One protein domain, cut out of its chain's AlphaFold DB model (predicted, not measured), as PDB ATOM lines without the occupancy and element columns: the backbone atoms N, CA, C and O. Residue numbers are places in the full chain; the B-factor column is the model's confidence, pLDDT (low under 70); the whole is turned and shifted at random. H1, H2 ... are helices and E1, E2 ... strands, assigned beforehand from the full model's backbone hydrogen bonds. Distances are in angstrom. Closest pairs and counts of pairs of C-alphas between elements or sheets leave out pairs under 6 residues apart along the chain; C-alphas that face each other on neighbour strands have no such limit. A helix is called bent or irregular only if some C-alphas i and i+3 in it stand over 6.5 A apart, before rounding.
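This is residues 77 to 144, 259 to 298, 317 to 375 and 393 to 408 of the 539 residues of an uncharacterized protein of Pycnoporus cinnabarinus (UniProt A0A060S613). Seven strands curl into a flattened, nearly closed barrel, one wall made by E6, E2 and E1 and the other by E8, E7, E4 and E5, with E1 beside E8 at one seam and E5 close to E6 at the other. H1 and H2 lie beyond one end, where H2 leads straight into the short strand E3; the helical hairpin H4 and H5 and the loop of residues 95 to 106 lie toward the other. The printed part has 183 residues, with five named helices and eight named strands in the order E1 E2 H1 H2 E3 E4 H3 E5 E6 H4 H5 E7 E8. The class is mixed, helices and strands, and the branched sheet is mixed, with E1 and E8 its one parallel pair. The whole is loose, with a radius of gyration of the C-alphas of 21.4 A, and spans 66 by 44 by 32 A, only just elongated.

E1, residues 80 to 94, begins at C-alpha 80 (258.118, 575.923, 464.301) and is 42.5 A long. E2, residues 107 to 120, is 41.4 A long. H1 is residues 128 to 140, 18.4 A, and H2 residues 259 to 276, 25.9 A. E3 is residues 277 to 279, E4 284 to 290, H3 294 to 298, E5 321 to 326 and E6 332 to 339, 23.2 A long. H4 is residues 341 to 346 and H5 348 to 354. E7, residues 362 to 371, is 28.6 A long; E8, residues 395 to 406, is 30.9 A long and ends at C-alpha 406 (292.808, 572.363, 467.129). H2 is only just irregular, with C-alphas 271 and 274 6.8 A apart; H5 is irregular, with C-alphas 349 and 352 7.3 A apart.

The sheet is twisted. The hairpin E1 and E2 is antiparallel, with N 82 and O 118 2.7 A apart. On the other side of E2 from E1 lie E3, with N 119 and O 278 at 2.8 A, and E6, with N 111 and O 337 at 2.8 A, both antiparallel to E2. E8 is parallel to E1, with N 406 and O 90 at 3.5 A. E7 is antiparallel to E8, N 368 and O 399 at 2.8 A, and to E4, N 290 and O 365 at 2.8 A. E5 is antiparallel to E4, N 287 and O 323 at 2.8 A; the closest C-alphas of E5 and E6, Val 326 and Phe 333, are 6.6 A apart. H4 and H5, a helical hairpin, touch at Met 344 and Ala 350, closest C-alphas 5.1 A, and are on the same face of the sheet, over none of its strands. H1 and H2 only just touch, with 3 pairs of C-alphas within 8 A, the closest Leu 134 and Glu 269 at 7.4 A. H2 and H3 only graze the sheet, with residues 273 to 276 and 294 to 295; H1 is not on it. Each O i to N i+4 pair is within hydrogen-bond range in H1 and H4, against 11 of 14 in H2, 0 of 1 in H3 and 1 of 3 in H5, where O i to N i+3 pairs within range are 1 of 2 in H3 and 3 of 4 in H5.

The C-alphas farthest apart, Asp 100 and Arg 128, are 67.9 A apart. Three cuts leave out residues 145 to 258, 299 to 316 and 376 to 392, with C-alpha gaps of 12.5 A, 10.3 A and 8.9 A. The link E1 to E2 is long. The mean pLDDT of the printed part is 84.0; 24 residues are under 70, among them 97 to 104 and 122 to 126.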
ATOM      1  N   ASP A  77     255.472 570.011 457.758       45.22
ATOM      2  CA  ASP A  77     255.125 571.236 458.489       45.22
ATOM      3  C   ASP A  77     256.414 571.992 458.843       45.22
ATOM      4  O   ASP A  77     257.135 571.672 459.790       45.22
ATOM      5  N   VAL A  78     256.739 572.993 458.025       56.91
ATOM      6  CA  VAL A  78     257.929 573.829 458.215       56.91
ATOM      7  C   VAL A  78     257.718 574.855 459.341       56.91
ATOM      8  O   VAL A  78     258.678 575.523 459.732       56.91
ATOM      9  N   SER A  79     256.498 574.991 459.883       66.44
ATOM     10  CA  SER A  79     256.220 575.899 460.996       66.44
ATOM     11  C   SER A  79     256.834 575.393 462.302       66.44
ATOM     12  O   SER A  79     256.762 574.219 462.645       66.44
ATOM     13  N   GLY A  80     257.472 576.295 463.046       82.56
ATOM     14  CA  GLY A  80     258.118 575.923 464.301       82.56
ATOM     15  C   GLY A  80     259.224 576.874 464.718       82.56
ATOM     16  O   GLY A  80     259.670 577.725 463.945       82.56
ATOM     17  N   ASP A  81     259.659 576.715 465.963       89.62
ATOM     18  CA  ASP A  81     260.895 577.317 466.448       89.62
ATOM     19  C   ASP A  81     262.085 576.562 465.821       89.62
ATOM     20  O   ASP A  81     262.039 575.344 465.633       89.62
ATOM     21  N   ARG A  82     263.146 577.285 465.467       88.25
ATOM     22  CA  ARG A  82     264.385 576.779 464.868       88.25
ATOM     23  C   ARG A  82     265.578 577.353 465.615       88.25
ATOM     24  O   ARG A  82     265.565 578.516 466.021       88.25
ATOM     25  N   LEU A  83     266.616 576.537 465.740       90.00
ATOM     26  CA  LEU A  83     267.887 576.894 466.350       90.00
ATOM     27  C   LEU A  83     269.005 576.575 465.357       90.00
ATOM     28  O   LEU A  83     269.183 575.421 464.972       90.00
ATOM     29  N   MET A  84     269.730 577.595 464.912       89.75
ATOM     30  CA  MET A  84     270.889 577.456 464.033       89.75
ATOM     31  C   MET A  84     272.161 577.696 464.841       89.75
ATOM     32  O   MET A  84     272.210 578.623 465.650       89.75
ATOM     33  N   LEU A  85     273.176 576.865 464.617       88.50
ATOM     34  CA  LEU A  85     274.521 577.032 465.160       88.50
ATOM     35  C   LEU A  85     275.465 577.408 464.023       88.50
ATOM     36  O   LEU A  85     275.348 576.882 462.916       88.50
ATOM     37  N   PHE A  86     276.386 578.323 464.300       87.81
ATOM     38  CA  PHE A  86     277.434 578.720 463.367       87.81
ATOM     39  C   PHE A  86     278.751 578.020 463.738       87.81
ATOM     40  O   PHE A  86     278.931 577.665 464.907       87.81
ATOM     41  N   PRO A  87     279.679 577.809 462.782       83.06
ATOM     42  CA  PRO A  87     280.977 577.200 463.063       83.06
ATOM     43  C   PRO A  87     281.715 577.914 464.202       83.06
ATOM     44  O   PRO A  87     282.076 579.087 464.093       83.06
ATOM     45  N   GLY A  88     281.904 577.195 465.308       86.75
ATOM     46  CA  GLY A  88     282.632 577.673 466.477       86.75
ATOM     47  C   GLY A  88     284.142 577.476 466.356       86.75
ATOM     48  O   GLY A  88     284.673 577.146 465.295       86.75
ATOM     49  N   TRP A  89     284.847 577.637 467.473       91.50
ATOM     50  CA  TRP A  89     286.253 577.243 467.591       91.50
ATOM     51  C   TRP A  89     286.557 576.705 468.984       91.50
ATOM     52  O   TRP A  89     285.946 577.133 469.961       91.50
ATOM     53  N   ALA A  90     287.525 575.794 469.081       92.75
ATOM     54  CA  ALA A  90     288.058 575.310 470.347       92.75
ATOM     55  C   ALA A  90     289.591 575.386 470.352       92.75
ATOM     56  O   ALA A  90     290.249 575.123 469.339       92.75
ATOM     57  N   THR A  91     290.167 575.768 471.493       91.56
ATOM     58  CA  THR A  91     291.621 575.849 471.685       91.56
ATOM     59  C   THR A  91     292.018 575.436 473.099       91.56
ATOM     60  O   THR A  91     291.341 575.771 474.074       91.56
ATOM     61  N   ARG A  92     293.163 574.758 473.216       90.38
ATOM     62  CA  ARG A  92     293.857 574.572 474.497       90.38
ATOM     63  C   ARG A  92     294.453 575.922 474.929       90.38
ATOM     64  O   ARG A  92     294.975 576.662 474.090       90.38
ATOM     65  N   ARG A  93     294.356 576.249 476.218       89.94
ATOM     66  CA  ARG A  93     294.898 577.453 476.866       89.94
ATOM     67  C   ARG A  93     295.759 577.027 478.053       89.94
ATOM     68  O   ARG A  93     295.268 576.886 479.173       89.94
ATOM     69  N   TYR A  94     297.038 576.794 477.780       87.75
ATOM     70  CA  TYR A  94     298.044 576.462 478.790       87.75
ATOM     71  C   TYR A  94     298.180 577.593 479.812       87.75
ATOM     72  O   TYR A  94     298.165 578.769 479.441       87.75
ATOM     73  N   ARG A  95     298.285 577.240 481.098       83.38
ATOM     74  CA  ARG A  95     298.402 578.224 482.191       83.38
ATOM     75  C   ARG A  95     299.810 578.808 482.312       83.38
ATOM     76  O   ARG A  95     299.960 579.949 482.734       83.38
ATOM     77  N   GLU A  96     300.814 578.049 481.881       77.81
ATOM     78  CA  GLU A  96     302.207 578.477 481.754       77.81
ATOM     79  C   GLU A  96     302.713 578.208 480.326       77.81
ATOM     80  O   GLU A  96     302.239 577.272 479.673       77.81
ATOM     81  N   PRO A  97     303.668 579.003 479.805       66.19
ATOM     82  CA  PRO A  97     304.295 578.719 478.521       66.19
ATOM     83  C   PRO A  97     305.132 577.437 478.623       66.19
ATOM     84  O   PRO A  97     306.098 577.379 479.387       66.19
ATOM     85  N   ARG A  98     304.765 576.417 477.835       62.66
ATOM     86  CA  ARG A  98     305.482 575.135 477.764       62.66
ATOM     87  C   ARG A  98     306.972 575.343 477.493       62.66
ATOM     88  O   ARG A  98     307.338 576.011 476.526       62.66
ATOM     89  N   ARG A  99     307.810 574.740 478.339       60.38
ATOM     90  CA  ARG A  99     309.274 574.741 478.196       60.38
ATOM     91  C   ARG A  99     309.753 573.578 477.332       60.38
ATOM     92  O   ARG A  99     310.703 573.747 476.576       60.38
ATOM     93  N   ASP A 100     309.047 572.453 477.404       61.28
ATOM     94  CA  ASP A 100     309.239 571.277 476.559       61.28
ATOM     95  C   ASP A 100     307.893 570.882 475.901       61.28
ATOM     96  O   ASP A 100     306.860 570.876 476.584       61.28
ATOM     97  N   PRO A 101     307.838 570.567 474.590       59.47
ATOM     98  CA  PRO A 101     306.633 570.036 473.944       59.47
ATOM     99  C   PRO A 101     306.103 568.727 474.556       59.47
ATOM    100  O   PRO A 101     304.905 568.454 474.442       59.47
ATOM    101  N   GLN A 102     306.977 567.935 475.183       56.22
ATOM    102  CA  GLN A 102     306.690 566.625 475.774       56.22
ATOM    103  C   GLN A 102     306.222 566.708 477.244       56.22
ATOM    104  O   GLN A 102     305.901 565.685 477.843       56.22
ATOM    105  N   GLU A 103     306.149 567.906 477.834       64.31
ATOM    106  CA  GLU A 103     305.718 568.119 479.223       64.31
ATOM    107  C   GLU A 103     304.192 568.330 479.330       64.31
ATOM    108  O   GLU A 103     303.613 569.187 478.647       64.31
ATOM    109  N   ASP A 104     303.530 567.579 480.218       66.88
ATOM    110  CA  ASP A 104     302.079 567.638 480.482       66.88
ATOM    111  C   ASP A 104     301.678 568.880 481.305       66.88
ATOM    112  O   ASP A 104     301.163 568.816 482.421       66.88
ATOM    113  N   ALA A 105     301.935 570.054 480.728       79.94
ATOM    114  CA  ALA A 105     301.567 571.351 481.276       79.94
ATOM    115  C   ALA A 105     300.029 571.525 481.329       79.94
ATOM    116  O   ALA A 105     299.381 571.449 480.279       79.94
ATOM    117  N   PRO A 106     299.431 571.836 482.499       88.06
ATOM    118  CA  PRO A 106     297.990 572.034 482.641       88.06
ATOM    119  C   PRO A 106     297.411 573.109 481.711       88.06
ATOM    120  O   PRO A 106     297.913 574.240 481.634       88.06
ATOM    121  N   PHE A 107     296.296 572.779 481.055       91.75
ATOM    122  CA  PHE A 107     295.561 573.692 480.181       91.75
ATOM    123  C   PHE A 107     294.056 573.674 480.438       91.75
ATOM    124  O   PHE A 107     293.452 572.635 480.688       91.75
ATOM    125  N   ASP A 108     293.442 574.843 480.298       94.19
ATOM    126  CA  ASP A 108     291.992 574.957 480.166       94.19
ATOM    127  C   ASP A 108     291.609 574.789 478.685       94.19
ATOM    128  O   ASP A 108     292.410 575.091 477.797       94.19
ATOM    129  N   VAL A 109     290.386 574.356 478.388       94.44
ATOM    130  CA  VAL A 109     289.845 574.352 477.017       94.44
ATOM    131  C   VAL A 109     288.816 575.468 476.875       94.44
ATOM    132  O   VAL A 109     287.768 575.455 477.520       94.44
ATOM    133  N   ASP A 110     289.122 576.447 476.022       95.12
ATOM    134  CA  ASP A 110     288.197 577.511 475.630       95.12
ATOM    135  C   ASP A 110     287.472 577.093 474.339       95.12
ATOM    136  O   ASP A 110     288.115 576.906 473.303       95.12
ATOM    137  N   VAL A 111     286.141 576.977 474.397       95.56
ATOM    138  CA  VAL A 111     285.248 576.693 473.259       95.56
ATOM    139  C   VAL A 111     284.319 577.883 473.039       95.56
ATOM    140  O   VAL A 111     283.555 578.249 473.934       95.56
ATOM    141  N   PHE A 112     284.351 578.483 471.855       95.00
ATOM    142  CA  PHE A 112     283.425 579.536 471.444       95.00
ATOM    143  C   PHE A 112     282.325 578.975 470.547       95.00
ATOM    144  O   PHE A 112     282.601 578.258 469.584       95.00
ATOM    145  N   VAL A 113     281.082 579.353 470.845       93.94
ATOM    146  CA  VAL A 113     279.879 578.935 470.124       93.94
ATOM    147  C   VAL A 113     279.013 580.161 469.866       93.94
ATOM    148  O   VAL A 113     278.784 580.964 470.774       93.94
ATOM    149  N   SER A 114     278.479 580.288 468.656       93.69
ATOM    150  CA  SER A 114     277.456 581.280 468.327       93.69
ATOM    151  C   SER A 114     276.335 580.658 467.503       93.69
ATOM    152  O   SER A 114     276.467 579.569 466.941       93.69
ATOM    153  N   GLY A 115     275.192 581.332 467.474       91.25
ATOM    154  CA  GLY A 115     274.007 580.835 466.801       91.25
ATOM    155  C   GLY A 115     272.884 581.858 466.742       91.25
ATOM    156  O   GLY A 115     273.031 583.018 467.134       91.25
ATOM    157  N   TYR A 116     271.748 581.411 466.226       91.25
ATOM    158  CA  TYR A 116     270.578 582.240 465.976       91.25
ATOM    159  C   TYR A 116     269.298 581.420 466.154       91.25
ATOM    160  O   TYR A 116     269.173 580.316 465.618       91.25
ATOM    161  N   ALA A 117     268.340 581.959 466.907       91.38
ATOM    162  CA  ALA A 117     267.030 581.362 467.123       91.38
ATOM    163  C   ALA A 117     265.938 582.184 466.425       91.38
ATOM    164  O   ALA A 117     265.810 583.392 466.641       91.38
ATOM    165  N   CYS A 118     265.091 581.523 465.639       89.38
ATOM    166  CA  CYS A 118     263.927 582.144 465.007       89.38
ATOM    167  C   CYS A 118     262.738 581.192 464.932       89.38
ATOM    168  O   CYS A 118     262.846 579.999 465.195       89.38
ATOM    169  N   LYS A 119     261.575 581.727 464.573       87.69
ATOM    170  CA  LYS A 119     260.355 580.966 464.330       87.69
ATOM    171  C   LYS A 119     259.987 581.072 462.861       87.69
ATOM    172  O   LYS A 119     259.692 582.169 462.388       87.69
ATOM    173  N   ILE A 120     259.990 579.952 462.147       82.19
ATOM    174  CA  ILE A 120     259.501 579.895 460.768       82.19
ATOM    175  C   ILE A 120     257.975 579.839 460.801       82.19
ATOM    176  O   ILE A 120     257.378 579.077 461.568       82.19
ATOM    177  N   THR A 121     257.333 580.642 459.954       71.25
ATOM    178  CA  THR A 121     255.886 580.561 459.737       71.25
ATOM    179  C   THR A 121     255.617 579.708 458.497       71.25
ATOM    180  O   THR A 121     255.867 580.133 457.373       71.25
ATOM    181  N   GLY A 122     255.095 578.489 458.690       60.59
ATOM    182  CA  GLY A 122     254.889 577.490 457.620       60.59
ATOM    183  C   GLY A 122     253.899 577.893 456.520       60.59
ATOM    184  O   GLY A 122     253.697 577.157 455.565       60.59
ATOM    185  N   VAL A 123     253.305 579.084 456.620       59.31
ATOM    186  CA  VAL A 123     252.506 579.702 455.554       59.31
ATOM    187  C   VAL A 123     253.377 580.251 454.414       59.31
ATOM    188  O   VAL A 123     252.879 580.409 453.300       59.31
ATOM    189  N   GLY A 124     254.657 580.557 454.679       65.88
ATOM    190  CA  GLY A 124     255.629 581.031 453.685       65.88
ATOM    191  C   GLY A 124     255.104 582.148 452.773       65.88
ATOM    192  O   GLY A 124     254.307 583.007 453.176       65.88
ATOM    193  N   PHE A 125     255.491 582.091 451.497       65.31
ATOM    194  CA  PHE A 125     255.025 583.034 450.476       65.31
ATOM    195  C   PHE A 125     253.575 582.814 450.018       65.31
ATOM    196  O   PHE A 125     253.091 583.582 449.196       65.31
ATOM    197  N   ASN A 126     252.834 581.837 450.559       66.56
ATOM    198  CA  ASN A 126     251.451 581.572 450.136       66.56
ATOM    199  C   ASN A 126     250.436 582.616 450.647       66.56
ATOM    200  O   ASN A 126     249.325 582.703 450.118       66.56
ATOM    201  N   THR A 127     250.808 583.437 451.634       73.50
ATOM    202  CA  THR A 127     249.996 584.572 452.126       73.50
ATOM    203  C   THR A 127     249.960 585.739 451.129       73.50
ATOM    204  O   THR A 127     250.910 585.926 450.376       73.50
ATOM    205  N   ARG A 128     248.918 586.596 451.153       66.50
ATOM    206  CA  ARG A 128     248.850 587.812 450.299       66.50
ATOM    207  C   ARG A 128     250.099 588.694 450.456       66.50
ATOM    208  O   ARG A 128     250.702 589.078 449.460       66.50
ATOM    209  N   ALA A 129     250.540 588.920 451.697       73.44
ATOM    210  CA  ALA A 129     251.770 589.657 451.999       73.44
ATOM    211  C   ALA A 129     253.038 588.949 451.480       73.44
ATOM    212  O   ALA A 129     253.923 589.603 450.935       73.44
ATOM    213  N   GLY A 130     253.113 587.619 451.596       72.19
ATOM    214  CA  GLY A 130     254.215 586.815 451.065       72.19
ATOM    215  C   GLY A 130     254.312 586.872 449.539       72.19
ATOM    216  O   GLY A 130     255.397 587.097 449.007       72.19
ATOM    217  N   LYS A 131     253.177 586.770 448.835       77.44
ATOM    218  CA  LYS A 131     253.102 586.926 447.372       77.44
ATOM    219  C   LYS A 131     253.494 588.336 446.927       77.44
ATOM    220  O   LYS A 131     254.242 588.470 445.963       77.44
ATOM    221  N   ALA A 132     253.045 589.374 447.637       75.12
ATOM    222  CA  ALA A 132     253.429 590.760 447.360       75.12
ATOM    223  C   ALA A 132     254.940 590.988 447.554       75.12
ATOM    224  O   ALA A 132     255.613 591.478 446.650       75.12
ATOM    225  N   PHE A 133     255.503 590.539 448.681       75.62
ATOM    226  CA  PHE A 133     256.942 590.608 448.953       75.62
ATOM    227  C   PHE A 133     257.772 589.848 447.905       75.62
ATOM    228  O   PHE A 133     258.773 590.366 447.412       75.62
ATOM    229  N   LEU A 134     257.330 588.658 447.497       79.44
ATOM    230  CA  LEU A 134     257.990 587.864 446.461       79.44
ATOM    231  C   LEU A 134     257.889 588.513 445.064       79.44
ATOM    232  O   LEU A 134     258.846 588.431 444.294       79.44
ATOM    233  N   ARG A 135     256.786 589.208 444.740       75.94
ATOM    234  CA  ARG A 135     256.655 590.034 443.520       75.94
ATOM    235  C   ARG A 135     257.626 591.218 443.538       75.94
ATOM    236  O   ARG A 135     258.335 591.419 442.553       75.94
ATOM    237  N   LEU A 136     257.722 591.943 444.655       78.81
ATOM    238  CA  LEU A 136     258.699 593.027 444.837       78.81
ATOM    239  C   LEU A 136     260.140 592.512 444.709       78.81
ATOM    240  O   LEU A 136     260.939 593.097 443.984       78.81
ATOM    241  N   ALA A 137     260.460 591.374 445.327       78.38
ATOM    242  CA  ALA A 137     261.781 590.757 445.238       78.38
ATOM    243  C   ALA A 137     262.130 590.282 443.814       78.38
ATOM    244  O   ALA A 137     263.255 590.495 443.364       78.38
ATOM    245  N   LYS A 138     261.175 589.696 443.076       81.19
ATOM    246  CA  LYS A 138     261.345 589.308 441.659       81.19
ATOM    247  C   LYS A 138     261.528 590.542 440.754       81.19
ATOM    248  O   LYS A 138     262.389 590.524 439.875       81.19
ATOM    249  N   SER A 139     260.820 591.643 441.033       78.75
ATOM    250  CA  SER A 139     261.006 592.944 440.364       78.75
ATOM    251  C   SER A 139     262.383 593.566 440.650       78.75
ATOM    252  O   SER A 139     263.090 593.972 439.725       78.75
ATOM    253  N   PHE A 140     262.823 593.577 441.913       76.00
ATOM    254  CA  PHE A 140     264.138 594.090 442.316       76.00
ATOM    255  C   PHE A 140     265.292 593.231 441.767       76.00
ATOM    256  O   PHE A 140     266.325 593.764 441.373       76.00
ATOM    257  N   ALA A 141     265.087 591.917 441.637       75.12
ATOM    258  CA  ALA A 141     266.008 591.004 440.962       75.12
ATOM    259  C   ALA A 141     266.132 591.242 439.443       75.12
ATOM    260  O   ALA A 141     267.091 590.769 438.840       75.12
ATOM    261  N   SER A 142     265.218 591.992 438.814       76.88
ATOM    262  CA  SER A 142     265.115 592.141 437.345       76.88
ATOM    263  C   SER A 142     264.706 590.857 436.608       76.88
ATOM    264  O   SER A 142     264.941 590.746 435.407       76.88
ATOM    265  N   LEU A 143     264.114 589.877 437.301       68.56
ATOM    266  CA  LEU A 143     263.785 588.593 436.683       68.56
ATOM    267  C   LEU A 143     262.582 588.713 435.731       68.56
ATOM    268  O   LEU A 143     261.516 589.165 436.165       68.56
ATOM    269  N   PRO A 144     262.699 588.240 434.473       69.06
ATOM    270  CA  PRO A 144     261.554 588.059 433.590       69.06
ATOM    271  C   PRO A 144     260.459 587.214 434.250       69.06
ATOM    272  O   PRO A 144     260.740 586.268 434.997       69.06
ATOM    273  N   SER A 259     264.797 576.906 431.452       72.50
ATOM    274  CA  SER A 259     265.265 576.167 432.635       72.50
ATOM    275  C   SER A 259     266.148 577.009 433.565       72.50
ATOM    276  O   SER A 259     265.998 576.919 434.785       72.50
ATOM    277  N   ASP A 260     266.997 577.885 433.025       73.56
ATOM    278  CA  ASP A 260     267.826 578.798 433.817       73.56
ATOM    279  C   ASP A 260     266.971 579.863 434.518       73.56
ATOM    280  O   ASP A 260     267.149 580.096 435.712       73.56
ATOM    281  N   LEU A 261     265.963 580.429 433.842       77.38
ATOM    282  CA  LEU A 261     264.991 581.341 434.458       77.38
ATOM    283  C   LEU A 261     264.209 580.671 435.599       77.38
ATOM    284  O   LEU A 261     264.071 581.257 436.674       77.38
ATOM    285  N   GLN A 262     263.722 579.441 435.405       78.56
ATOM    286  CA  GLN A 262     263.060 578.671 436.469       78.56
ATOM    287  C   GLN A 262     264.003 578.445 437.659       78.56
ATOM    288  O   GLN A 262     263.623 578.668 438.813       78.56
ATOM    289  N   ARG A 263     265.260 578.078 437.384       78.69
ATOM    290  CA  ARG A 263     266.308 577.858 438.388       78.69
ATOM    291  C   ARG A 263     266.670 579.136 439.153       78.69
ATOM    292  O   ARG A 263     266.874 579.082 440.363       78.69
ATOM    293  N   TRP A 264     266.691 580.286 438.486       78.12
ATOM    294  CA  TRP A 264     266.898 581.604 439.092       78.12
ATOM    295  C   TRP A 264     265.727 582.042 439.982       78.12
ATOM    296  O   TRP A 264     265.959 582.559 441.077       78.12
ATOM    297  N   HIS A 265     264.478 581.789 439.572       77.25
ATOM    298  CA  HIS A 265     263.302 582.012 440.427       77.25
ATOM    299  C   HIS A 265     263.326 581.108 441.668       77.25
ATOM    300  O   HIS A 265     263.076 581.597 442.770       77.25
ATOM    301  N   ALA A 266     263.689 579.830 441.518       76.19
ATOM    302  CA  ALA A 266     263.826 578.891 442.632       76.19
ATOM    303  C   ALA A 266     264.964 579.280 443.599       76.19
ATOM    304  O   ALA A 266     264.764 579.272 444.812       76.19
ATOM    305  N   ASN A 267     266.129 579.691 443.075       76.62
ATOM    306  CA  ASN A 267     267.239 580.242 443.862       76.62
ATOM    307  C   ASN A 267     266.782 581.437 444.712       76.62
ATOM    308  O   ASN A 267     267.007 581.459 445.923       76.62
ATOM    309  N   LEU A 268     266.121 582.409 444.074       78.25
ATOM    310  CA  LEU A 268     265.630 583.619 444.722       78.25
ATOM    311  C   LEU A 268     264.635 583.283 445.838       78.25
ATOM    312  O   LEU A 268     264.766 583.794 446.948       78.25
ATOM    313  N   GLU A 269     263.672 582.407 445.569       75.31
ATOM    314  CA  GLU A 269     262.622 582.038 446.519       75.31
ATOM    315  C   GLU A 269     263.167 581.243 447.715       75.31
ATOM    316  O   GLU A 269     262.905 581.605 448.864       75.31
ATOM    317  N   ALA A 270     264.030 580.250 447.476       70.00
ATOM    318  CA  ALA A 270     264.693 579.491 448.536       70.00
ATOM    319  C   ALA A 270     265.584 580.383 449.422       70.00
ATOM    320  O   ALA A 270     265.545 580.277 450.648       70.00
ATOM    321  N   ARG A 271     266.340 581.320 448.829       72.75
ATOM    322  CA  ARG A 271     267.197 582.264 449.575       72.75
ATOM    323  C   ARG A 271     266.409 583.412 450.222       72.75
ATOM    324  O   ARG A 271     266.931 584.069 451.122       72.75
ATOM    325  N   LEU A 272     265.162 583.663 449.813       74.38
ATOM    326  CA  LEU A 272     264.220 584.552 450.509       74.38
ATOM    327  C   LEU A 272     263.508 583.859 451.681       74.38
ATOM    328  O   LEU A 272     263.049 584.553 452.585       74.38
ATOM    329  N   PHE A 273     263.397 582.530 451.699       67.88
ATOM    330  CA  PHE A 273     262.596 581.821 452.702       67.88
ATOM    331  C   PHE A 273     263.000 582.100 454.172       67.88
ATOM    332  O   PHE A 273     262.097 582.332 454.981       67.88
ATOM    333  N   PRO A 274     264.296 582.216 454.551       66.25
ATOM    334  CA  PRO A 274     264.686 582.568 455.925       66.25
ATOM    335  C   PRO A 274     264.176 583.943 456.408       66.25
ATOM    336  O   PRO A 274     264.036 584.159 457.611       66.25
ATOM    337  N   PHE A 275     263.817 584.852 455.490       67.94
ATOM    338  CA  PHE A 275     263.280 586.199 455.779       67.94
ATOM    339  C   PHE A 275     261.808 586.173 456.160       67.94
ATOM    340  O   PHE A 275     261.273 587.172 456.631       67.94
ATOM    341  N   TRP A 276     261.169 585.017 455.990       73.88
ATOM    342  CA  TRP A 276     259.825 584.733 456.471       73.88
ATOM    343  C   TRP A 276     259.816 584.047 457.852       73.88
ATOM    344  O   TRP A 276     258.815 583.454 458.275       73.88
ATOM    345  N   SER A 277     260.941 584.147 458.570       79.69
ATOM    346  CA  SER A 277     261.062 583.807 459.986       79.69
ATOM    347  C   SER A 277     261.050 585.060 460.869       79.69
ATOM    348  O   SER A 277     261.415 586.154 460.439       79.69
ATOM    349  N   SER A 278     260.612 584.916 462.120       83.00
ATOM    350  CA  SER A 278     260.731 585.963 463.140       83.00
ATOM    351  C   SER A 278     261.772 585.571 464.181       83.00
ATOM    352  O   SER A 278     261.626 584.517 464.805       83.00
ATOM    353  N   ALA A 279     262.767 586.428 464.402       86.56
ATOM    354  CA  ALA A 279     263.728 586.320 465.497       86.56
ATOM    355  C   ALA A 279     263.058 585.975 466.842       86.56
ATOM    356  O   ALA A 279     262.033 586.559 467.208       86.56
ATOM    357  N   LEU A 280     263.641 585.031 467.581       89.75
ATOM    358  CA  LEU A 280     263.162 584.593 468.891       89.75
ATOM    359  C   LEU A 280     264.017 585.216 469.995       89.75
ATOM    360  O   LEU A 280     264.926 584.578 470.520       89.75
ATOM    361  N   SER A 281     263.720 586.467 470.336       91.19
ATOM    362  CA  SER A 281     264.426 587.234 471.367       91.19
ATOM    363  C   SER A 281     264.053 586.840 472.800       91.19
ATOM    364  O   SER A 281     262.966 586.315 473.058       91.19
ATOM    365  N   ASN A 282     264.962 587.105 473.747       92.00
ATOM    366  CA  ASN A 282     264.807 586.837 475.184       92.00
ATOM    367  C   ASN A 282     264.457 585.373 475.530       92.00
ATOM    368  O   ASN A 282     263.813 585.092 476.546       92.00
ATOM    369  N   ARG A 283     264.883 584.415 474.699       91.81
ATOM    370  CA  ARG A 283     264.752 582.972 474.952       91.81
ATOM    371  C   ARG A 283     266.037 582.433 475.566       91.81
ATOM    372  O   ARG A 283     267.126 582.838 475.173       91.81
ATOM    373  N   ARG A 284     265.914 581.492 476.506       94.81
ATOM    374  CA  ARG A 284     267.067 580.746 477.027       94.81
ATOM    375  C   ARG A 284     267.467 579.662 476.031       94.81
ATOM    376  O   ARG A 284     266.622 578.864 475.623       94.81
ATOM    377  N   VAL A 285     268.748 579.631 475.684       95.44
ATOM    378  CA  VAL A 285     269.395 578.531 474.967       95.44
ATOM    379  C   VAL A 285     270.357 577.877 475.945       95.44
ATOM    380  O   VAL A 285     271.294 578.527 476.403       95.44
ATOM    381  N   ARG A 286     270.137 576.609 476.283       96.19
ATOM    382  CA  ARG A 286     271.131 575.816 477.012       96.19
ATOM    383  C   ARG A 286     272.178 575.323 476.023       96.19
ATOM    384  O   ARG A 286     271.826 574.890 474.934       96.19
ATOM    385  N   LEU A 287     273.445 575.373 476.409       95.94
ATOM    386  CA  LEU A 287     274.587 574.850 475.669       95.94
ATOM    387  C   LEU A 287     275.293 573.820 476.553       95.94
ATOM    388  O   LEU A 287     275.810 574.166 477.618       95.94
ATOM    389  N   SER A 288     275.285 572.565 476.114       96.12
ATOM    390  CA  SER A 288     275.912 571.423 476.781       96.12
ATOM    391  C   SER A 288     277.044 570.882 475.913       96.12
ATOM    392  O   SER A 288     276.831 570.546 474.749       96.12
ATOM    393  N   LEU A 289     278.245 570.824 476.480       96.44
ATOM    394  CA  LEU A 289     279.480 570.396 475.830       96.44
ATOM    395  C   LEU A 289     279.795 568.946 476.200       96.44
ATOM    396  O   LEU A 289     279.894 568.629 477.385       96.44
ATOM    397  N   TYR A 290     280.002 568.094 475.203       95.12
ATOM    398  CA  TYR A 290     280.303 566.672 475.343       95.12
ATOM    399  C   TYR A 290     281.659 566.334 474.713       95.12
ATOM    400  O   TYR A 290     282.098 566.972 473.756       95.12
ATOM    401  N   ALA A 291     282.305 565.297 475.251       92.62
ATOM    402  CA  ALA A 291     283.567 564.751 474.742       92.62
ATOM    403  C   ALA A 291     283.371 563.686 473.640       92.62
ATOM    404  O   ALA A 291     284.336 563.144 473.118       92.62
ATOM    405  N   GLN A 292     282.121 563.333 473.337       88.94
ATOM    406  CA  GLN A 292     281.705 562.348 472.338       88.94
ATOM    407  C   GLN A 292     280.370 562.815 471.739       88.94
ATOM    408  O   GLN A 292     279.679 563.623 472.364       88.94
ATOM    409  N   ASP A 293     279.997 562.314 470.561       86.75
ATOM    410  CA  ASP A 293     278.744 562.700 469.904       86.75
ATOM    411  C   ASP A 293     277.516 562.213 470.707       86.75
ATOM    412  O   ASP A 293     277.304 560.998 470.813       86.75
ATOM    413  N   PRO A 294     276.670 563.119 471.242       82.25
ATOM    414  CA  PRO A 294     275.492 562.725 472.005       82.25
ATOM    415  C   PRO A 294     274.436 561.982 471.170       82.25
ATOM    416  O   PRO A 294     273.594 561.298 471.751       82.25
ATOM    417  N   VAL A 295     274.470 562.061 469.834       78.62
ATOM    418  CA  VAL A 295     273.549 561.321 468.948       78.62
ATOM    419  C   VAL A 295     273.831 559.814 468.981       78.62
ATOM    420  O   VAL A 295     272.907 559.004 468.902       78.62
ATOM    421  N   LEU A 296     275.091 559.408 469.176       76.75
ATOM    422  CA  LEU A 296     275.471 557.990 469.244       76.75
ATOM    423  C   LEU A 296     274.962 557.295 470.518       76.75
ATOM    424  O   LEU A 296     274.871 556.069 470.561       76.75
ATOM    425  N   PHE A 297     274.602 558.054 471.557       72.81
ATOM    426  CA  PHE A 297     274.216 557.499 472.856       72.81
ATOM    427  C   PHE A 297     272.889 556.729 472.845       72.81
ATOM    428  O   PHE A 297     272.721 555.869 473.715       72.81
ATOM    429  N   ASP A 298     272.006 557.026 471.886       61.09
ATOM    430  CA  ASP A 298     270.660 556.451 471.713       61.09
ATOM    431  C   ASP A 298     270.671 555.168 470.849       61.09
ATOM    432  O   ASP A 298     269.781 554.329 470.926       61.09
ATOM    433  N   LYS A 317     278.634 559.591 479.246       84.81
ATOM    434  CA  LYS A 317     277.577 560.183 478.408       84.81
ATOM    435  C   LYS A 317     277.060 561.526 478.947       84.81
ATOM    436  O   LYS A 317     276.119 562.095 478.392       84.81
ATOM    437  N   GLN A 318     277.620 562.030 480.047       90.44
ATOM    438  CA  GLN A 318     277.238 563.315 480.635       90.44
ATOM    439  C   GLN A 318     278.007 564.475 479.966       90.44
ATOM    440  O   GLN A 318     279.070 564.258 479.376       90.44
ATOM    441  N   PRO A 319     277.471 565.710 479.986       93.81
ATOM    442  CA  PRO A 319     278.189 566.864 479.463       93.81
ATOM    443  C   PRO A 319     279.302 567.305 480.423       93.81
ATOM    444  O   PRO A 319     279.063 567.516 481.612       93.81
ATOM    445  N   ILE A 320     280.493 567.564 479.875       94.75
ATOM    446  CA  ILE A 320     281.658 568.113 480.591       94.75
ATOM    447  C   ILE A 320     281.312 569.468 481.231       94.75
ATOM    448  O   ILE A 320     281.798 569.821 482.306       94.75
ATOM    449  N   MET A 321     280.484 570.260 480.543       94.88
ATOM    450  CA  MET A 321     279.984 571.542 481.028       94.88
ATOM    451  C   MET A 321     278.648 571.892 480.372       94.88
ATOM    452  O   MET A 321     278.496 571.778 479.158       94.88
ATOM    453  N   THR A 322     277.722 572.429 481.164       95.75
ATOM    454  CA  THR A 322     276.469 573.023 480.686       95.75
ATOM    455  C   THR A 322     276.360 574.471 481.153       95.75
ATOM    456  O   THR A 322     276.609 574.769 482.324       95.75
ATOM    457  N   ARG A 323     275.960 575.383 480.259       95.75
ATOM    458  CA  ARG A 323     275.626 576.782 480.578       95.75
ATOM    459  C   ARG A 323     274.473 577.290 479.721       95.75
ATOM    460  O   ARG A 323     274.297 576.854 478.592       95.75
ATOM    461  N   ASP A 324     273.736 578.263 480.241       94.94
ATOM    462  CA  ASP A 324     272.657 578.929 479.513       94.94
ATOM    463  C   ASP A 324     273.123 580.280 478.950       94.94
ATOM    464  O   ASP A 324     273.778 581.063 479.639       94.94
ATOM    465  N   ALA A 325     272.714 580.573 477.718       94.56
ATOM    466  CA  ALA A 325     272.726 581.894 477.104       94.56
ATOM    467  C   ALA A 325     271.286 582.424 476.958       94.56
ATOM    468  O   ALA A 325     270.315 581.665 477.028       94.56
ATOM    469  N   VAL A 326     271.136 583.730 476.726       95.19
ATOM    470  CA  VAL A 326     269.852 584.363 476.378       95.19
ATOM    471  C   VAL A 326     269.987 585.008 475.005       95.19
ATOM    472  O   VAL A 326     270.989 585.670 474.735       95.19
ATOM    473  N   THR A 327     268.998 584.811 474.135       94.06
ATOM    474  CA  THR A 327     269.002 585.389 472.787       94.06
ATOM    475  C   THR A 327     268.752 586.897 472.802       94.06
ATOM    476  O   THR A 327     267.870 587.395 473.509       94.06
ATOM    477  N   GLY A 328     269.514 587.629 471.989       91.19
ATOM    478  CA  GLY A 328     269.390 589.074 471.812       91.19
ATOM    479  C   GLY A 328     268.078 589.494 471.145       91.19
ATOM    480  O   GLY A 328     267.259 588.668 470.741       91.19
ATOM    481  N   VAL A 329     267.875 590.806 470.993       88.19
ATOM    482  CA  VAL A 329     266.658 591.376 470.370       88.19
ATOM    483  C   VAL A 329     266.433 590.920 468.925       88.19
ATOM    484  O   VAL A 329     265.297 590.933 468.455       88.19
ATOM    485  N   ASP A 330     267.494 590.488 468.245       83.88
ATOM    486  CA  ASP A 330     267.491 589.948 466.887       83.88
ATOM    487  C   ASP A 330     267.531 588.409 466.836       83.88
ATOM    488  O   ASP A 330     267.604 587.850 465.750       83.88
ATOM    489  N   GLY A 331     267.455 587.713 467.976       87.75
ATOM    490  CA  GLY A 331     267.488 586.247 468.052       87.75
ATOM    491  C   GLY A 331     268.890 585.626 468.045       87.75
ATOM    492  O   GLY A 331     269.002 584.413 468.223       87.75
ATOM    493  N   SER A 332     269.956 586.418 467.887       91.44
ATOM    494  CA  SER A 332     271.340 585.934 467.971       91.44
ATOM    495  C   SER A 332     271.736 585.524 469.396       91.44
ATOM    496  O   SER A 332     271.169 586.005 470.380       91.44
ATOM    497  N   PHE A 333     272.722 584.639 469.528       93.94
ATOM    498  CA  PHE A 333     273.402 584.361 470.796       93.94
ATOM    499  C   PHE A 333     274.862 583.959 470.561       93.94
ATOM    500  O   PHE A 333     275.225 583.437 469.507       93.94
ATOM    501  N   GLN A 334     275.700 584.181 471.572       94.56
ATOM    502  CA  GLN A 334     277.090 583.733 471.600       94.56
ATOM    503  C   GLN A 334     277.515 583.414 473.034       94.56
ATOM    504  O   GLN A 334     277.047 584.051 473.980       94.56
ATOM    505  N   LEU A 335     278.400 582.434 473.199       94.62
ATOM    506  CA  LEU A 335     278.936 582.026 474.491       94.62
ATOM    507  C   LEU A 335     280.355 581.473 474.329       94.62
ATOM    508  O   LEU A 335     280.638 580.738 473.384       94.62
ATOM    509  N   LYS A 336     281.229 581.771 475.297       95.62
ATOM    510  CA  LYS A 336     282.472 581.021 475.496       95.62
ATOM    511  C   LYS A 336     282.324 580.101 476.706       95.62
ATOM    512  O   LYS A 336     282.055 580.567 477.817       95.62
ATOM    513  N   LEU A 337     282.498 578.806 476.482       95.88
ATOM    514  CA  LEU A 337     282.676 577.801 477.523       95.88
ATOM    515  C   LEU A 337     284.176 577.705 477.826       95.88
ATOM    516  O   LEU A 337     284.989 577.657 476.908       95.88
ATOM    517  N   SER A 338     284.540 577.699 479.105       96.38
ATOM    518  CA  SER A 338     285.927 577.563 479.559       96.38
ATOM    519  C   SER A 338     285.984 576.380 480.511       96.38
ATOM    520  O   SER A 338     285.567 576.516 481.662       96.38
ATOM    521  N   VAL A 339     286.440 575.226 480.031       96.00
ATOM    522  CA  VAL A 339     286.557 573.998 480.827       96.00
ATOM    523  C   VAL A 339     287.917 573.990 481.532       96.00
ATOM    524  O   VAL A 339     288.935 573.988 480.840       96.00
ATOM    525  N   PRO A 340     287.976 574.000 482.877       95.56
ATOM    526  CA  PRO A 340     289.243 573.899 483.595       95.56
ATOM    527  C   PRO A 340     289.898 572.530 483.409       95.56
ATOM    528  O   PRO A 340     289.196 571.519 483.337       95.56
ATOM    529  N   TRP A 341     291.233 572.499 483.428       93.00
ATOM    530  CA  TRP A 341     292.041 571.271 483.470       93.00
ATOM    531  C   TRP A 341     291.478 570.219 484.439       93.00
ATOM    532  O   TRP A 341     291.210 569.080 484.063       93.00
ATOM    533  N   GLU A 342     291.204 570.635 485.676       94.12
ATOM    534  CA  GLU A 342     290.760 569.774 486.774       94.12
ATOM    535  C   GLU A 342     289.422 569.083 486.482       94.12
ATOM    536  O   GLU A 342     289.205 567.961 486.930       94.12
ATOM    537  N   VAL A 343     288.536 569.730 485.715       94.19
ATOM    538  CA  VAL A 343     287.228 569.171 485.339       94.19
ATOM    539  C   VAL A 343     287.392 568.082 484.279       94.19
ATOM    540  O   VAL A 343     286.725 567.052 484.357       94.19
ATOM    541  N   MET A 344     288.309 568.259 483.324       93.75
ATOM    542  CA  MET A 344     288.597 567.237 482.309       93.75
ATOM    543  C   MET A 344     289.268 566.003 482.930       93.75
ATOM    544  O   MET A 344     288.928 564.881 482.569       93.75
ATOM    545  N   CYS A 345     290.149 566.203 483.915       92.94
ATOM    546  CA  CYS A 345     290.850 565.124 484.620       92.94
ATOM    547  C   CYS A 345     289.945 564.223 485.480       92.94
ATOM    548  O   CYS A 345     290.347 563.103 485.788       92.94
ATOM    549  N   VAL A 346     288.751 564.683 485.881       94.25
ATOM    550  CA  VAL A 346     287.785 563.880 486.668       94.25
ATOM    551  C   VAL A 346     286.569 563.409 485.866       94.25
ATOM    552  O   VAL A 346     285.834 562.539 486.330       94.25
ATOM    553  N   HIS A 347     286.331 563.963 484.675       93.88
ATOM    554  CA  HIS A 347     285.198 563.594 483.830       93.88
ATOM    555  C   HIS A 347     285.583 562.413 482.919       93.88
ATOM    556  O   HIS A 347     286.400 562.600 482.016       93.88
ATOM    557  N   PRO A 348     284.999 561.207 483.077       91.44
ATOM    558  CA  PRO A 348     285.523 559.991 482.448       91.44
ATOM    559  C   PRO A 348     285.509 560.056 480.914       91.44
ATOM    560  O   PRO A 348     286.481 559.665 480.272       91.44
ATOM    561  N   GLY A 349     284.480 560.670 480.317       89.31
ATOM    562  CA  GLY A 349     284.440 560.896 478.868       89.31
ATOM    563  C   GLY A 349     285.533 561.848 478.352       89.31
ATOM    564  O   GLY A 349     285.905 561.763 477.187       89.31
ATOM    565  N   ALA A 350     286.077 562.729 479.202       92.56
ATOM    566  CA  ALA A 350     287.037 563.776 478.833       92.56
ATOM    567  C   ALA A 350     288.505 563.426 479.149       92.56
ATOM    568  O   ALA A 350     289.398 564.215 478.838       92.56
ATOM    569  N   LEU A 351     288.782 562.240 479.705       91.31
ATOM    570  CA  LEU A 351     290.147 561.797 480.019       91.31
ATOM    571  C   LEU A 351     291.058 561.795 478.781       91.31
ATOM    572  O   LEU A 351     292.232 562.137 478.883       91.31
ATOM    573  N   HIS A 352     290.512 561.486 477.601       89.56
ATOM    574  CA  HIS A 352     291.249 561.537 476.335       89.56
ATOM    575  C   HIS A 352     291.563 562.971 475.860       89.56
ATOM    576  O   HIS A 352     292.497 563.159 475.082       89.56
ATOM    577  N   ILE A 353     290.834 563.980 476.352       90.88
ATOM    578  CA  ILE A 353     291.110 565.404 476.102       90.88
ATOM    579  C   ILE A 353     292.237 565.886 477.010       90.88
ATOM    580  O   ILE A 353     293.131 566.582 476.532       90.88
ATOM    581  N   ALA A 354     292.208 565.500 478.291       89.31
ATOM    582  CA  ALA A 354     293.228 565.863 479.274       89.31
ATOM    583  C   ALA A 354     294.566 565.151 479.017       89.31
ATOM    584  O   ALA A 354     295.588 565.806 478.837       89.31
ATOM    585  N   PHE A 355     294.549 563.816 478.961       88.56
ATOM    586  CA  PHE A 355     295.739 562.956 478.889       88.56
ATOM    587  C   PHE A 355     296.047 562.450 477.466       88.56
ATOM    588  O   PHE A 355     296.878 561.563 477.278       88.56
ATOM    589  N   GLY A 356     295.356 562.977 476.453       83.75
ATOM    590  CA  GLY A 356     295.687 562.732 475.050       83.75
ATOM    591  C   GLY A 356     296.862 563.590 474.583       83.75
ATOM    592  O   GLY A 356     297.103 564.676 475.108       83.75
ATOM    593  N   GLY A 357     297.571 563.127 473.549       81.31
ATOM    594  CA  GLY A 357     298.701 563.865 472.984       81.31
ATOM    595  C   GLY A 357     298.314 565.298 472.567       81.31
ATOM    596  O   GLY A 357     297.237 565.500 472.002       81.31
ATOM    597  N   PRO A 358     299.174 566.308 472.802       77.56
ATOM    598  CA  PRO A 358     298.840 567.715 472.557       77.56
ATOM    599  C   PRO A 358     298.620 568.037 471.071       77.56
ATOM    600  O   PRO A 358     297.817 568.915 470.750       77.56
ATOM    601  N   ASP A 359     299.289 567.288 470.191       77.25
ATOM    602  CA  ASP A 359     299.179 567.342 468.728       77.25
ATOM    603  C   ASP A 359     297.924 566.605 468.205       77.25
ATOM    604  O   ASP A 359     297.675 566.576 467.002       77.25
ATOM    605  N   LEU A 360     297.120 565.980 469.077       83.88
ATOM    606  CA  LEU A 360     295.877 565.324 468.679       83.88
ATOM    607  C   LEU A 360     294.750 566.365 468.600       83.88
ATOM    608  O   LEU A 360     294.344 566.941 469.621       83.88
ATOM    609  N   GLU A 361     294.246 566.597 467.383       87.00
ATOM    610  CA  GLU A 361     292.946 567.244 467.178       87.00
ATOM    611  C   GLU A 361     291.834 566.277 467.607       87.00
ATOM    612  O   GLU A 361     291.905 565.075 467.352       87.00
ATOM    613  N   GLN A 362     290.835 566.799 468.316       89.56
ATOM    614  CA  GLN A 362     289.749 566.016 468.910       89.56
ATOM    615  C   GLN A 362     288.438 566.784 468.773       89.56
ATOM    616  O   GLN A 362     288.412 567.991 469.011       89.56
ATOM    617  N   ASP A 363     287.357 566.104 468.412       92.12
ATOM    618  CA  ASP A 363     286.066 566.748 468.184       92.12
ATOM    619  C   ASP A 363     285.294 566.935 469.497       92.12
ATOM    620  O   ASP A 363     285.055 565.987 470.245       92.12
ATOM    621  N   LEU A 364     284.894 568.178 469.773       94.25
ATOM    622  CA  LEU A 364     284.056 568.534 470.914       94.25
ATOM    623  C   LEU A 364     282.637 568.826 470.437       94.25
ATOM    624  O   LEU A 364     282.425 569.668 469.564       94.25
ATOM    625  N   PHE A 365     281.650 568.172 471.039       95.19
ATOM    626  CA  PHE A 365     280.271 568.218 470.565       95.19
ATOM    627  C   PHE A 365     279.454 569.173 471.427       95.19
ATOM    628  O   PHE A 365     279.314 568.972 472.634       95.19
ATOM    629  N   VAL A 366     278.895 570.220 470.823       95.38
ATOM    630  CA  VAL A 366     278.005 571.156 471.520       95.38
ATOM    631  C   VAL A 366     276.568 570.882 471.117       95.38
ATOM    632  O   VAL A 366     276.190 571.108 469.970       95.38
ATOM    633  N   LEU A 367     275.757 570.448 472.081       95.25
ATOM    634  CA  LEU A 367     274.304 570.406 471.975       95.25
ATOM    635  C   LEU A 367     273.728 571.738 472.459       95.25
ATOM    636  O   LEU A 367     273.967 572.153 473.596       95.25
ATOM    637  N   ALA A 368     272.939 572.388 471.612       95.25
ATOM    638  CA  ALA A 368     272.177 573.576 471.948       95.25
ATOM    639  C   ALA A 368     270.685 573.235 472.056       95.25
ATOM    640  O   ALA A 368     270.112 572.647 471.139       95.25
ATOM    641  N   GLU A 369     270.038 573.629 473.151       94.94
ATOM    642  CA  GLU A 369     268.614 573.400 473.409       94.94
ATOM    643  C   GLU A 369     267.885 574.733 473.599       94.94
ATOM    644  O   GLU A 369     268.135 575.464 474.562       94.94
ATOM    645  N   LEU A 370     266.943 575.058 472.713       94.31
ATOM    646  CA  LEU A 370     266.090 576.234 472.867       94.31
ATOM    647  C   LEU A 370     264.957 575.909 473.845       94.31
ATOM    648  O   LEU A 370     264.024 575.167 473.516       94.31
ATOM    649  N   LEU A 371     265.003 576.493 475.037       93.00
ATOM    650  CA  LEU A 371     263.994 576.262 476.066       93.00
ATOM    651  C   LEU A 371     262.679 576.980 475.722       93.00
ATOM    652  O   LEU A 371     262.657 578.037 475.071       93.00
ATOM    653  N   ALA A 372     261.561 576.412 476.167       88.25
ATOM    654  CA  ALA A 372     260.258 577.062 476.113       88.25
ATOM    655  C   ALA A 372     260.281 578.406 476.869       88.25
ATOM    656  O   ALA A 372     261.003 578.544 477.862       88.25
ATOM    657  N   PRO A 373     259.498 579.411 476.428       83.31
ATOM    658  CA  PRO A 373     259.364 580.654 477.180       83.31
ATOM    659  C   PRO A 373     258.813 580.359 478.590       83.31
ATOM    660  O   PRO A 373     257.971 579.466 478.734       83.31
ATOM    661  N   PRO A 374     259.255 581.093 479.630       73.19
ATOM    662  CA  PRO A 374     258.755 580.897 480.986       73.19
ATOM    663  C   PRO A 374     257.240 581.114 481.004       73.19
ATOM    664  O   PRO A 374     256.747 582.172 480.614       73.19
ATOM    665  N   SER A 375     256.492 580.093 481.423       66.06
ATOM    666  CA  SER A 375     255.034 580.128 481.370       66.06
ATOM    667  C   SER A 375     254.490 581.134 482.382       66.06
ATOM    668  O   SER A 375     254.519 580.918 483.592       66.06
ATOM    669  N   ALA A 393     262.363 573.568 482.274       74.00
ATOM    670  CA  ALA A 393     261.522 574.060 481.188       74.00
ATOM    671  C   ALA A 393     261.680 573.136 479.962       74.00
ATOM    672  O   ALA A 393     262.815 572.776 479.641       74.00
ATOM    673  N   PRO A 394     260.588 572.750 479.276       85.81
ATOM    674  CA  PRO A 394     260.669 571.825 478.153       85.81
ATOM    675  C   PRO A 394     261.450 572.435 476.984       85.81
ATOM    676  O   PRO A 394     261.355 573.634 476.709       85.81
ATOM    677  N   VAL A 395     262.208 571.595 476.284       89.00
ATOM    678  CA  VAL A 395     262.935 571.970 475.066       89.00
ATOM    679  C   VAL A 395     261.941 572.098 473.910       89.00
ATOM    680  O   VAL A 395     261.038 571.280 473.761       89.00
ATOM    681  N   THR A 396     262.085 573.150 473.103       88.38
ATOM    682  CA  THR A 396     261.216 573.422 471.939       88.38
ATOM    683  C   THR A 396     261.842 573.005 470.614       88.38
ATOM    684  O   THR A 396     261.134 572.640 469.683       88.38
ATOM    685  N   THR A 397     263.169 573.058 470.535       91.06
ATOM    686  CA  THR A 397     263.994 572.538 469.444       91.06
ATOM    687  C   THR A 397     265.431 572.456 469.959       91.06
ATOM    688  O   THR A 397     265.818 573.237 470.834       91.06
ATOM    689  N   SER A 398     266.214 571.519 469.442       92.50
ATOM    690  CA  SER A 398     267.646 571.412 469.699       92.50
ATOM    691  C   SER A 398     268.408 571.269 468.385       92.50
ATOM    692  O   SER A 398     267.831 570.946 467.345       92.50
ATOM    693  N   ASN A 399     269.702 571.569 468.427       90.81
ATOM    694  CA  ASN A 399     270.632 571.396 467.316       90.81
ATOM    695  C   ASN A 399     272.034 571.132 467.881       90.81
ATOM    696  O   ASN A 399     272.321 571.543 469.008       90.81
ATOM    697  N   SER A 400     272.902 570.461 467.134       92.88
ATOM    698  CA  SER A 400     274.247 570.096 467.581       92.88
ATOM    699  C   SER A 400     275.308 570.440 466.538       92.88
ATOM    700  O   SER A 400     275.017 570.592 465.352       92.88
ATOM    701  N   ILE A 401     276.548 570.627 466.991       91.75
ATOM    702  CA  ILE A 401     277.693 570.919 466.126       91.75
ATOM    703  C   ILE A 401     278.969 570.301 466.710       91.75
ATOM    704  O   ILE A 401     279.187 570.370 467.923       91.75
ATOM    705  N   SER A 402     279.805 569.710 465.853       93.38
ATOM    706  CA  SER A 402     281.184 569.358 466.209       93.38
ATOM    707  C   SER A 402     282.091 570.582 466.058       93.38
ATOM    708  O   SER A 402     281.993 571.325 465.076       93.38
ATOM    709  N   ILE A 403     282.964 570.800 467.036       92.19
ATOM    710  CA  ILE A 403     283.966 571.862 467.056       92.19
ATOM    711  C   ILE A 403     285.329 571.210 467.334       92.19
ATOM    712  O   ILE A 403     285.556 570.755 468.458       92.19
ATOM    713  N   PRO A 404     286.259 571.178 466.363       90.94
ATOM    714  CA  PRO A 404     287.555 570.545 466.568       90.94
ATOM    715  C   PRO A 404     288.422 571.351 467.547       90.94
ATOM    716  O   PRO A 404     288.614 572.565 467.403       90.94
ATOM    717  N   LEU A 405     288.991 570.661 468.533       91.12
ATOM    718  CA  LEU A 405     290.018 571.160 469.444       91.12
ATOM    719  C   LEU A 405     291.372 571.157 468.730       91.12
ATOM    720  O   LEU A 405     292.133 570.194 468.782       91.12
ATOM    721  N   THR A 406     291.648 572.251 468.026       86.06
ATOM    722  CA  THR A 406     292.808 572.363 467.129       86.06
ATOM    723  C   THR A 406     294.089 572.765 467.870       86.06
ATOM    724  O   THR A 406     294.070 573.680 468.700       86.06
ATOM    725  N   TYR A 407     295.225 572.148 467.519       82.62
ATOM    726  CA  TYR A 407     296.568 572.563 467.978       82.62
ATOM    727  C   TYR A 407     297.198 573.669 467.099       82.62
ATOM    728  O   TYR A 407     298.290 574.156 467.382       82.62
ATOM    729  N   SER A 408     296.484 574.078 466.044       80.81
ATOM    730  CA  SER A 408     296.822 575.111 465.054       80.81
ATOM    731  C   SER A 408     297.473 576.370 465.645       80.81
ATOM    732  O   SER A 408     296.793 577.222 466.221       80.81
TER     733      SER A 408